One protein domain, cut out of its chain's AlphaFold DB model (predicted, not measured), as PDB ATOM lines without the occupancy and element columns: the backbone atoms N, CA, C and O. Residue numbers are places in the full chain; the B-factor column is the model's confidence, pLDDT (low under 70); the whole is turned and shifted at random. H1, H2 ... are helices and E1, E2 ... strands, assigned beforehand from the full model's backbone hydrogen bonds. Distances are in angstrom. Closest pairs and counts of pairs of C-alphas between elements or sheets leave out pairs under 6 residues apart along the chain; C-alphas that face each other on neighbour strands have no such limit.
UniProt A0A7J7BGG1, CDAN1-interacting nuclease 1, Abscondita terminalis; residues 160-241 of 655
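This is residues 160 to 241 of the 655 residues of the protein "CDAN1-interacting nuclease 1" of Abscondita terminalis (UniProt A0A7J7BGG1). A small antiparallel sheet, order E1 - E2 - E3, has a hairpin tip, residues 205 to 210, that sticks out; H1 and short H2 graze the sheet, and H3 lies away from it. The 82 printed residues include, in order, H1, E1, H2, E2, E3 and H3, of mixed class. The whole is compact, radius of gyration of the C-alphas 13.1 A, spanning 34 by 33 by 32 A.

E2, residues 198 to 206, bends by 101 degrees at residue 201. Within hydrogen-bond range, N 182 of E1, residues 181 to 183, is 2.8 A from O 199, and N 209 of E3, residues 209 to 214, is 2.9 A from O 206. E2 and E3 form a hairpin. H1, residues 160 to 176, only grazes the sheet; its closest C-alpha pair with E1 is Met 174 and Phe 181, 7.9 A. H2, residues 184 to 189, only grazes it too. H3, residues 223 to 239, is not on the sheet. Every O i to N i+4 pair is within range in H1 and H2, 10 of 13 in H3.

H1 spans 24.3 A from C-alpha 160 at (116.983, -1.695, 302.240). H3, 21.6 A, ends at C-alpha 239 (113.274, 23.662, 290.304).

The printed part has no cut and no long link; pLDDT is under 70 at residues 193 and 238 to 241.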
ATOM      1  N   THR A 160     118.291  -2.330 302.028       89.94
ATOM      2  CA  THR A 160     116.983  -1.695 302.240       89.94
ATOM      3  C   THR A 160     116.750  -1.443 303.728       89.94
ATOM      4  O   THR A 160     116.406  -0.330 304.110       89.94
ATOM      5  N   SER A 161     117.016  -2.436 304.582       92.56
ATOM      6  CA  SER A 161     116.878  -2.306 306.036       92.56
ATOM      7  C   SER A 161     117.805  -1.241 306.619       92.56
ATOM      8  O   SER A 161     117.368  -0.457 307.453       92.56
ATOM      9  N   VAL A 162     119.059  -1.167 306.158       90.56
ATOM     10  CA  VAL A 162     119.992  -0.110 306.575       90.56
ATOM     11  C   VAL A 162     119.492   1.263 306.121       90.56
ATOM     12  O   VAL A 162     119.532   2.202 306.905       90.56
ATOM     13  N   GLY A 163     118.977   1.402 304.896       90.56
ATOM     14  CA  GLY A 163     118.361   2.653 304.438       90.56
ATOM     15  C   GLY A 163     117.247   3.125 305.377       90.56
ATOM     16  O   GLY A 163     117.336   4.213 305.941       90.56
ATOM     17  N   GLN A 164     116.285   2.241 305.645       90.19
ATOM     18  CA  GLN A 164     115.155   2.509 306.540       90.19
ATOM     19  C   GLN A 164     115.596   2.857 307.969       90.19
ATOM     20  O   GLN A 164     115.044   3.761 308.591       90.19
ATOM     21  N   GLU A 165     116.608   2.170 308.507       93.06
ATOM     22  CA  GLU A 165     117.140   2.468 309.839       93.06
ATOM     23  C   GLU A 165     117.671   3.907 309.927       93.06
ATOM     24  O   GLU A 165     117.403   4.619 310.901       93.06
ATOM     25  N   TYR A 166     118.407   4.352 308.907       91.94
ATOM     26  CA  TYR A 166     118.969   5.701 308.869       91.94
ATOM     27  C   TYR A 166     117.907   6.777 308.616       91.94
ATOM     28  O   TYR A 166     118.026   7.864 309.182       91.94
ATOM     29  N   GLU A 167     116.852   6.475 307.861       91.06
ATOM     30  CA  GLU A 167     115.686   7.354 307.703       91.06
ATOM     31  C   GLU A 167     114.941   7.535 309.035       91.06
ATOM     32  O   GLU A 167     114.710   8.664 309.471       91.06
ATOM     33  N   ILE A 168     114.667   6.447 309.762       92.12
ATOM     34  CA  ILE A 168     114.055   6.508 311.102       92.12
ATOM     35  C   ILE A 168     114.943   7.302 312.064       92.12
ATOM     36  O   ILE A 168     114.461   8.108 312.864       92.12
ATOM     37  N   LYS A 169     116.263   7.094 312.009       94.44
ATOM     38  CA  LYS A 169     117.220   7.846 312.827       94.44
ATOM     39  C   LYS A 169     117.189   9.339 312.500       94.44
ATOM     40  O   LYS A 169     117.231  10.147 313.426       94.44
ATOM     41  N   LEU A 170     117.093   9.700 311.221       93.75
ATOM     42  CA  LEU A 170     116.953  11.086 310.782       93.75
ATOM     43  C   LEU A 170     115.670  11.710 311.339       93.75
ATOM     44  O   LEU A 170     115.734  12.771 311.954       93.75
ATOM     45  N   GLN A 171     114.530  11.035 311.197       92.69
ATOM     46  CA  GLN A 171     113.239  11.510 311.707       92.69
ATOM     47  C   GLN A 171     113.260  11.722 313.225       92.69
ATOM     48  O   GLN A 171     112.825  12.763 313.716       92.69
ATOM     49  N   ARG A 172     113.827  10.771 313.980       94.25
ATOM     50  CA  ARG A 172     113.990  10.890 315.439       94.25
ATOM     51  C   ARG A 172     114.828  12.099 315.823       94.25
ATOM     52  O   ARG A 172     114.491  12.793 316.778       94.25
ATOM     53  N   GLU A 173     115.906  12.355 315.091       94.12
ATOM     54  CA  GLU A 173     116.779  13.490 315.368       94.12
ATOM     55  C   GLU A 173     116.108  14.827 315.027       94.12
ATOM     56  O   GLU A 173     116.201  15.771 315.807       94.12
ATOM     57  N   MET A 174     115.355  14.893 313.926       90.88
ATOM     58  CA  MET A 174     114.548  16.066 313.574       90.88
ATOM     59  C   MET A 174     113.503  16.374 314.654       90.88
ATOM     60  O   MET A 174     113.407  17.513 315.114       90.88
ATOM     61  N   ALA A 175     112.789  15.349 315.130       91.50
ATOM     62  CA  ALA A 175     111.818  15.483 316.214       91.50
ATOM     63  C   ALA A 175     112.482  15.910 317.533       91.50
ATOM     64  O   ALA A 175     111.979  16.795 318.224       91.50
ATOM     65  N   ARG A 176     113.653  15.345 317.867       95.44
ATOM     66  CA  ARG A 176     114.442  15.726 319.053       95.44
ATOM     67  C   ARG A 176     114.873  17.194 319.012       95.44
ATOM     68  O   ARG A 176     114.955  17.833 320.058       95.44
ATOM     69  N   LEU A 177     115.157  17.720 317.823       92.19
ATOM     70  CA  LEU A 177     115.487  19.128 317.600       92.19
ATOM     71  C   LEU A 177     114.249  20.044 317.581       92.19
ATOM     72  O   LEU A 177     114.406  21.257 317.473       92.19
ATOM     73  N   GLY A 178     113.036  19.490 317.700       91.00
ATOM     74  CA  GLY A 178     111.783  20.244 317.661       91.00
ATOM     75  C   GLY A 178     111.422  20.761 316.268       91.00
ATOM     76  O   GLY A 178     110.674  21.730 316.154       91.00
ATOM     77  N   LEU A 179     111.973  20.158 315.210       92.19
ATOM     78  CA  LEU A 179     111.688  20.549 313.833       92.19
ATOM     79  C   LEU A 179     110.385  19.907 313.361       92.19
ATOM     80  O   LEU A 179     110.173  18.709 313.542       92.19
ATOM     81  N   THR A 180     109.531  20.704 312.721       90.62
ATOM     82  CA  THR A 180     108.322  20.217 312.057       90.62
ATOM     83  C   THR A 180     108.634  19.856 310.611       90.62
ATOM     84  O   THR A 180     109.241  20.629 309.860       90.62
ATOM     85  N   PHE A 181     108.248  18.650 310.213       91.88
ATOM     86  CA  PHE A 181     108.544  18.128 308.891       91.88
ATOM     87  C   PHE A 181     107.473  17.154 308.410       91.88
ATOM     88  O   PHE A 181     106.717  16.590 309.197       91.88
ATOM     89  N   ARG A 182     107.452  16.947 307.095       88.88
ATOM     90  CA  ARG A 182     106.693  15.900 306.415       88.88
ATOM     91  C   ARG A 182     107.667  14.868 305.880       88.88
ATOM     92  O   ARG A 182     108.664  15.235 305.256       88.88
ATOM     93  N   ASP A 183     107.379  13.607 306.152       88.62
ATOM     94  CA  ASP A 183     108.154  12.483 305.646       88.62
ATOM     95  C   ASP A 183     107.720  12.087 304.227       88.62
ATOM     96  O   ASP A 183     106.753  12.607 303.657       88.62
ATOM     97  N   GLU A 184     108.474  11.162 303.640       85.44
ATOM     98  CA  GLU A 184     108.225  10.669 302.294       85.44
ATOM     99  C   GLU A 184     106.833  10.030 302.141       85.44
ATOM    100  O   GLU A 184     106.138  10.280 301.154       85.44
ATOM    101  N   GLU A 185     106.402   9.229 303.120       84.88
ATOM    102  CA  GLU A 185     105.111   8.532 303.093       84.88
ATOM    103  C   GLU A 185     103.946   9.525 303.079       84.88
ATOM    104  O   GLU A 185     103.026   9.402 302.261       84.88
ATOM    105  N   HIS A 186     104.027  10.559 303.917       84.38
ATOM    106  CA  HIS A 186     103.085  11.661 303.911       84.38
ATOM    107  C   HIS A 186     103.056  12.308 302.530       84.38
ATOM    108  O   HIS A 186     101.985  12.418 301.946       84.38
ATOM    109  N   LEU A 187     104.199  12.696 301.959       84.06
ATOM    110  CA  LEU A 187     104.231  13.347 300.647       84.06
ATOM    111  C   LEU A 187     103.645  12.456 299.534       84.06
ATOM    112  O   LEU A 187     102.826  12.918 298.739       84.06
ATOM    113  N   ARG A 188     103.968  11.163 299.507       84.88
ATOM    114  CA  ARG A 188     103.420  10.231 298.510       84.88
ATOM    115  C   ARG A 188     101.899  10.094 298.609       84.88
ATOM    116  O   ARG A 188     101.232  10.001 297.581       84.88
ATOM    117  N   LYS A 189     101.324  10.158 299.815       84.56
ATOM    118  CA  LYS A 189      99.863  10.140 300.019       84.56
ATOM    119  C   LYS A 189      99.150  11.328 299.360       84.56
ATOM    120  O   LYS A 189      98.003  11.185 298.946       84.56
ATOM    121  N   TYR A 190      99.821  12.472 299.235       79.00
ATOM    122  CA  TYR A 190      99.293  13.661 298.554       79.00
ATOM    123  C   TYR A 190      99.599  13.691 297.048       79.00
ATOM    124  O   TYR A 190      99.341  14.697 296.395       79.00
ATOM    125  N   GLY A 191     100.114  12.593 296.482       79.69
ATOM    126  CA  GLY A 191     100.319  12.453 295.039       79.69
ATOM    127  C   GLY A 191     101.598  13.099 294.510       79.69
ATOM    128  O   GLY A 191     101.692  13.358 293.315       79.69
ATOM    129  N   TYR A 192     102.589  13.371 295.366       76.25
ATOM    130  CA  TYR A 192     103.900  13.823 294.895       76.25
ATOM    131  C   TYR A 192     104.701  12.646 294.317       76.25
ATOM    132  O   TYR A 192     105.009  11.692 295.031       76.25
ATOM    133  N   ASP A 193     105.088  12.743 293.043       68.88
ATOM    134  CA  ASP A 193     105.864  11.700 292.349       68.88
ATOM    135  C   ASP A 193     107.334  11.633 292.787       68.88
ATOM    136  O   ASP A 193     107.930  10.558 292.848       68.88
ATOM    137  N   LYS A 194     107.949  12.788 293.073       75.75
ATOM    138  CA  LYS A 194     109.327  12.885 293.571       75.75
ATOM    139  C   LYS A 194     109.334  13.582 294.918       75.75
ATOM    140  O   LYS A 194     109.003  14.762 295.020       75.75
ATOM    141  N   THR A 195     109.754  12.852 295.938       82.19
ATOM    142  CA  THR A 195     109.637  13.247 297.340       82.19
ATOM    143  C   THR A 195     111.012  13.203 297.993       82.19
ATOM    144  O   THR A 195     111.713  12.213 297.793       82.19
ATOM    145  N   PRO A 196     111.480  14.267 298.667       86.81
ATOM    146  CA  PRO A 196     112.636  14.137 299.549       86.81
ATOM    147  C   PRO A 196     112.252  13.284 300.764       86.81
ATOM    148  O   PRO A 196     111.073  13.238 301.127       86.81
ATOM    149  N   ASP A 197     113.238  12.680 301.428       88.50
ATOM    150  CA  ASP A 197     112.995  11.908 302.659       88.50
ATOM    151  C   ASP A 197     112.323  12.760 303.743       88.50
ATOM    152  O   ASP A 197     111.454  12.289 304.477       88.50
ATOM    153  N   ILE A 198     112.730  14.032 303.835       90.25
ATOM    154  CA  ILE A 198     112.201  15.019 304.774       90.25
ATOM    155  C   ILE A 198     111.963  16.337 304.042       90.25
ATOM    156  O   ILE A 198     112.891  16.929 303.485       90.25
ATOM    157  N   LYS A 199     110.739  16.861 304.115       90.38
ATOM    158  CA  LYS A 199     110.407  18.246 303.760       90.38
ATOM    159  C   LYS A 199     110.122  19.029 305.035       90.38
ATOM    160  O   LYS A 199     109.189  18.700 305.762       90.38
ATOM    161  N   LEU A 200     110.910  20.062 305.305       89.50
ATOM    162  CA  LEU A 200     110.691  20.924 306.462       89.50
ATOM    163  C   LEU A 200     109.457  21.791 306.212       89.50
ATOM    164  O   LEU A 200     109.321  22.386 305.142       89.50
ATOM    165  N   GLU A 201     108.562  21.869 307.192       87.25
ATOM    166  CA  GLU A 201     107.424  22.791 307.101       87.25
ATOM    167  C   GLU A 201     107.883  24.234 307.302       87.25
ATOM    168  O   GLU A 201     107.397  25.146 306.638       87.25
ATOM    169  N   ILE A 202     108.862  24.416 308.190       88.12
ATOM    170  CA  ILE A 202     109.520  25.691 308.445       88.12
ATOM    171  C   ILE A 202     110.991  25.548 308.035       88.12
ATOM    172  O   ILE A 202     111.720  24.769 308.655       88.12
ATOM    173  N   PRO A 203     111.453  26.281 307.005       88.62
ATOM    174  CA  PRO A 203     112.851  26.263 306.594       88.62
ATOM    175  C   PRO A 203     113.802  26.669 307.721       88.62
ATOM    176  O   PRO A 203     113.512  27.574 308.506       88.62
ATOM    177  N   VAL A 204     114.976  26.039 307.770       88.88
ATOM    178  CA  VAL A 204     115.985  26.284 308.810       88.88
ATOM    179  C   VAL A 204     117.225  26.918 308.192       88.88
ATOM    180  O   VAL A 204     117.738  26.451 307.177       88.88
ATOM    181  N   ALA A 205     117.739  27.974 308.825       90.25
ATOM    182  CA  ALA A 205     118.989  28.605 308.425       90.25
ATOM    183  C   ALA A 205     120.186  27.936 309.123       90.25
ATOM    184  O   ALA A 205     120.310  27.991 310.346       90.25
ATOM    185  N   ILE A 206     121.095  27.342 308.350       87.38
ATOM    186  CA  ILE A 206     122.322  26.703 308.843       87.38
ATOM    187  C   ILE A 206     123.511  27.323 308.110       87.38
ATOM    188  O   ILE A 206     123.612  27.229 306.892       87.38
ATOM    189  N   ASN A 207     124.427  27.966 308.841       90.88
ATOM    190  CA  ASN A 207     125.631  28.604 308.279       90.88
ATOM    191  C   ASN A 207     125.349  29.577 307.113       90.88
ATOM    192  O   ASN A 207     126.140  29.674 306.177       90.88
ATOM    193  N   GLY A 208     124.217  30.286 307.161       87.62
ATOM    194  CA  GLY A 208     123.789  31.215 306.109       87.62
ATOM    195  C   GLY A 208     123.061  30.566 304.925       87.62
ATOM    196  O   GLY A 208     122.632  31.285 304.028       87.62
ATOM    197  N   PHE A 209     122.874  29.244 304.928       85.56
ATOM    198  CA  PHE A 209     122.078  28.525 303.936       85.56
ATOM    199  C   PHE A 209     120.673  28.254 304.469       85.56
ATOM    200  O   PHE A 209     120.522  27.827 305.611       85.56
ATOM    201  N   ILE A 210     119.655  28.470 303.636       87.94
ATOM    202  CA  ILE A 210     118.269  28.109 303.953       87.94
ATOM    203  C   ILE A 210     118.044  26.671 303.484       87.94
ATOM    204  O   ILE A 210     118.095  26.385 302.288       87.94
ATOM    205  N   ILE A 211     117.811  25.768 304.431       89.06
ATOM    206  CA  ILE A 211     117.518  24.359 304.178       89.06
ATOM    207  C   ILE A 211     116.006  24.172 304.281       89.06
ATOM    208  O   ILE A 211     115.378  24.609 305.244       89.06
ATOM    209  N   ASN A 212     115.431  23.502 303.286       87.25
ATOM    210  CA  ASN A 212     113.984  23.311 303.154       87.25
ATOM    211  C   ASN A 212     113.590  21.836 303.052       87.25
ATOM    212  O   ASN A 212     112.449  21.458 303.296       87.25
ATOM    213  N   TRP A 213     114.544  20.991 302.689       90.19
ATOM    214  CA  TRP A 213     114.380  19.555 302.597       90.19
ATOM    215  C   TRP A 213     115.708  18.886 302.924       90.19
ATOM    216  O   TRP A 213     116.774  19.501 302.814       90.19
ATOM    217  N   VAL A 214     115.636  17.629 303.341       89.50
ATOM    218  CA  VAL A 214     116.791  16.780 303.605       89.50
ATOM    219  C   VAL A 214     116.579  15.467 302.874       89.50
ATOM    220  O   VAL A 214     115.518  14.856 302.968       89.50
ATOM    221  N   GLU A 215     117.612  15.048 302.156       89.56
ATOM    222  CA  GLU A 215     117.710  13.716 301.579       89.56
ATOM    223  C   GLU A 215     118.837  12.968 302.287       89.56
ATOM    224  O   GLU A 215     119.972  13.449 302.372       89.56
ATOM    225  N   SER A 216     118.531  11.775 302.768       88.69
ATOM    226  CA  SER A 216     119.465  10.853 303.380       88.69
ATOM    227  C   SER A 216     119.843   9.746 302.399       88.69
ATOM    228  O   SER A 216     119.035   9.227 301.642       88.69
ATOM    229  N   LYS A 217     121.123   9.370 302.384       86.69
ATOM    230  CA  LYS A 217     121.598   8.193 301.647       86.69
ATOM    231  C   LYS A 217     122.553   7.421 302.545       86.69
ATOM    232  O   LYS A 217     123.664   7.873 302.810       86.69
ATOM    233  N   ALA A 218     122.145   6.235 302.989       85.00
ATOM    234  CA  ALA A 218     122.962   5.350 303.821       85.00
ATOM    235  C   ALA A 218     123.954   4.527 302.975       85.00
ATOM    236  O   ALA A 218     123.932   3.296 302.965       85.00
ATOM    237  N   ARG A 219     124.792   5.202 302.180       80.06
ATOM    238  CA  ARG A 219     125.767   4.567 301.279       80.06
ATOM    239  C   ARG A 219     127.106   5.286 301.342       80.06
ATOM    240  O   ARG A 219     127.196   6.427 301.787       80.06
ATOM    241  N   PHE A 220     128.155   4.612 300.878       79.19
ATOM    242  CA  PHE A 220     129.473   5.223 300.772       79.19
ATOM    243  C   PHE A 220     129.425   6.428 299.826       79.19
ATOM    244  O   PHE A 220     129.011   6.295 298.673       79.19
ATOM    245  N   ALA A 221     129.831   7.593 300.330       74.75
ATOM    246  CA  ALA A 221     129.791   8.832 299.571       74.75
ATOM    247  C   ALA A 221     130.820   8.796 298.434       74.75
ATOM    248  O   ALA A 221     132.014   8.595 298.659       74.75
ATOM    249  N   ASP A 222     130.345   9.010 297.212       78.56
ATOM    250  CA  ASP A 222     131.162   9.068 296.007       78.56
ATOM    251  C   ASP A 222     130.638  10.166 295.081       78.56
ATOM    252  O   ASP A 222     129.430  10.341 294.918       78.56
ATOM    253  N   GLU A 223     131.550  10.922 294.479       81.44
ATOM    254  CA  GLU A 223     131.200  12.113 293.703       81.44
ATOM    255  C   GLU A 223     130.376  11.764 292.454       81.44
ATOM    256  O   GLU A 223     129.435  12.469 292.090       81.44
ATOM    257  N   GLU A 224     130.698  10.645 291.803       81.00
ATOM    258  CA  GLU A 224     129.975  10.167 290.627       81.00
ATOM    259  C   GLU A 224     128.529   9.804 290.973       81.00
ATOM    260  O   GLU A 224     127.607  10.246 290.286       81.00
ATOM    261  N   ILE A 225     128.341   9.078 292.078       80.62
ATOM    262  CA  ILE A 225     127.024   8.716 292.609       80.62
ATOM    263  C   ILE A 225     126.227   9.972 292.984       80.62
ATOM    264  O   ILE A 225     125.058  10.086 292.622       80.62
ATOM    265  N   HIS A 226     126.848  10.957 293.640       82.44
ATOM    266  CA  HIS A 226     126.178  12.221 293.961       82.44
ATOM    267  C   HIS A 226     125.735  12.988 292.710       82.44
ATOM    268  O   HIS A 226     124.632  13.534 292.697       82.44
ATOM    269  N   ARG A 227     126.536  13.003 291.636       85.31
ATOM    270  CA  ARG A 227     126.125  13.598 290.349       85.31
ATOM    271  C   ARG A 227     124.958  12.845 289.709       85.31
ATOM    272  O   ARG A 227     124.125  13.464 289.052       85.31
ATOM    273  N   GLU A 228     124.901  11.525 289.865       83.94
ATOM    274  CA  GLU A 228     123.788  10.698 289.388       83.94
ATOM    275  C   GLU A 228     122.501  11.003 290.171       83.94
ATOM    276  O   GLU A 228     121.467  11.285 289.556       83.94
ATOM    277  N   TYR A 229     122.569  11.075 291.506       84.44
ATOM    278  CA  TYR A 229     121.436  11.491 292.340       84.44
ATOM    279  C   TYR A 229     121.000  12.926 292.064       84.44
ATOM    280  O   TYR A 229     119.804  13.201 292.003       84.44
ATOM    281  N   PHE A 230     121.943  13.833 291.811       83.81
ATOM    282  CA  PHE A 230     121.604  15.203 291.454       83.81
ATOM    283  C   PHE A 230     120.742  15.259 290.191       83.81
ATOM    284  O   PHE A 230     119.686  15.884 290.196       83.81
ATOM    285  N   ARG A 231     121.141  14.552 289.127       82.31
ATOM    286  CA  ARG A 231     120.396  14.531 287.856       82.31
ATOM    287  C   ARG A 231     119.042  13.833 287.956       82.31
ATOM    288  O   ARG A 231     118.086  14.267 287.326       82.31
ATOM    289  N   SER A 232     118.971  12.734 288.702       79.62
ATOM    290  CA  SER A 232     117.773  11.888 288.774       79.62
ATOM    291  C   SER A 232     116.742  12.375 289.798       79.62
ATOM    292  O   SER A 232     115.537  12.262 289.548       79.62
ATOM    293  N   GLN A 233     117.203  12.946 290.915       81.31
ATOM    294  CA  GLN A 233     116.393  13.218 292.101       81.31
ATOM    295  C   GLN A 233     116.532  14.667 292.601       81.31
ATOM    296  O   GLN A 233     115.528  15.366 292.721       81.31
ATOM    297  N   TYR A 234     117.744  15.174 292.851       83.69
ATOM    298  CA  TYR A 234     117.879  16.465 293.555       83.69
ATOM    299  C   TYR A 234     117.493  17.668 292.692       83.69
ATOM    300  O   TYR A 234     116.927  18.634 293.198       83.69
ATOM    301  N   ALA A 235     117.745  17.604 291.381       78.19
ATOM    302  CA  ALA A 235     117.406  18.677 290.449       78.19
ATOM    303  C   ALA A 235     115.899  18.975 290.414       78.19
ATOM    304  O   ALA A 235     115.511  20.130 290.257       78.19
ATOM    305  N   SER A 236     115.039  17.968 290.619       76.25
ATOM    306  CA  SER A 236     113.595  18.211 290.726       76.25
ATOM    307  C   SER A 236     113.223  19.018 291.963       76.25
ATOM    308  O   SER A 236     112.319  19.836 291.878       76.25
ATOM    309  N   TYR A 237     113.937  18.858 293.080       71.62
ATOM    310  CA  TYR A 237     113.685  19.651 294.287       71.62
ATOM    311  C   TYR A 237     114.174  21.094 294.139       71.62
ATOM    312  O   TYR A 237     113.624  22.004 294.754       71.62
ATOM    313  N   TRP A 238     115.207  21.309 293.320       64.38
ATOM    314  CA  TRP A 238     115.763  22.634 293.056       64.38
ATOM    315  C   TRP A 238     114.822  23.511 292.221       64.38
ATOM    316  O   TRP A 238     114.692  24.701 292.485       64.38
ATOM    317  N   ASN A 239     114.127  22.922 291.240       49.53
ATOM    318  CA  ASN A 239     113.274  23.662 290.304       49.53
ATOM    319  C   ASN A 239     111.844  23.923 290.809       49.53
ATOM    320  O   ASN A 239     111.129  24.709 290.197       49.53
ATOM    321  N   SER A 240     111.425  23.340 291.936       48.03
ATOM    322  CA  SER A 240     110.126  23.627 292.575       48.03
ATOM    323  C   SER A 240     110.125  24.911 293.427       48.03
ATOM    324  O   SER A 240     109.246  25.091 294.264       48.03
ATOM    325  N   TYR A 241     111.123  25.784 293.239       39.16
ATOM    326  CA  TYR A 241     111.330  27.038 293.979       39.16
ATOM    327  C   TYR A 241     110.712  28.289 293.350       39.16
ATOM    328  O   TYR A 241     110.803  29.373 293.924       39.16
TER     329      TYR A 241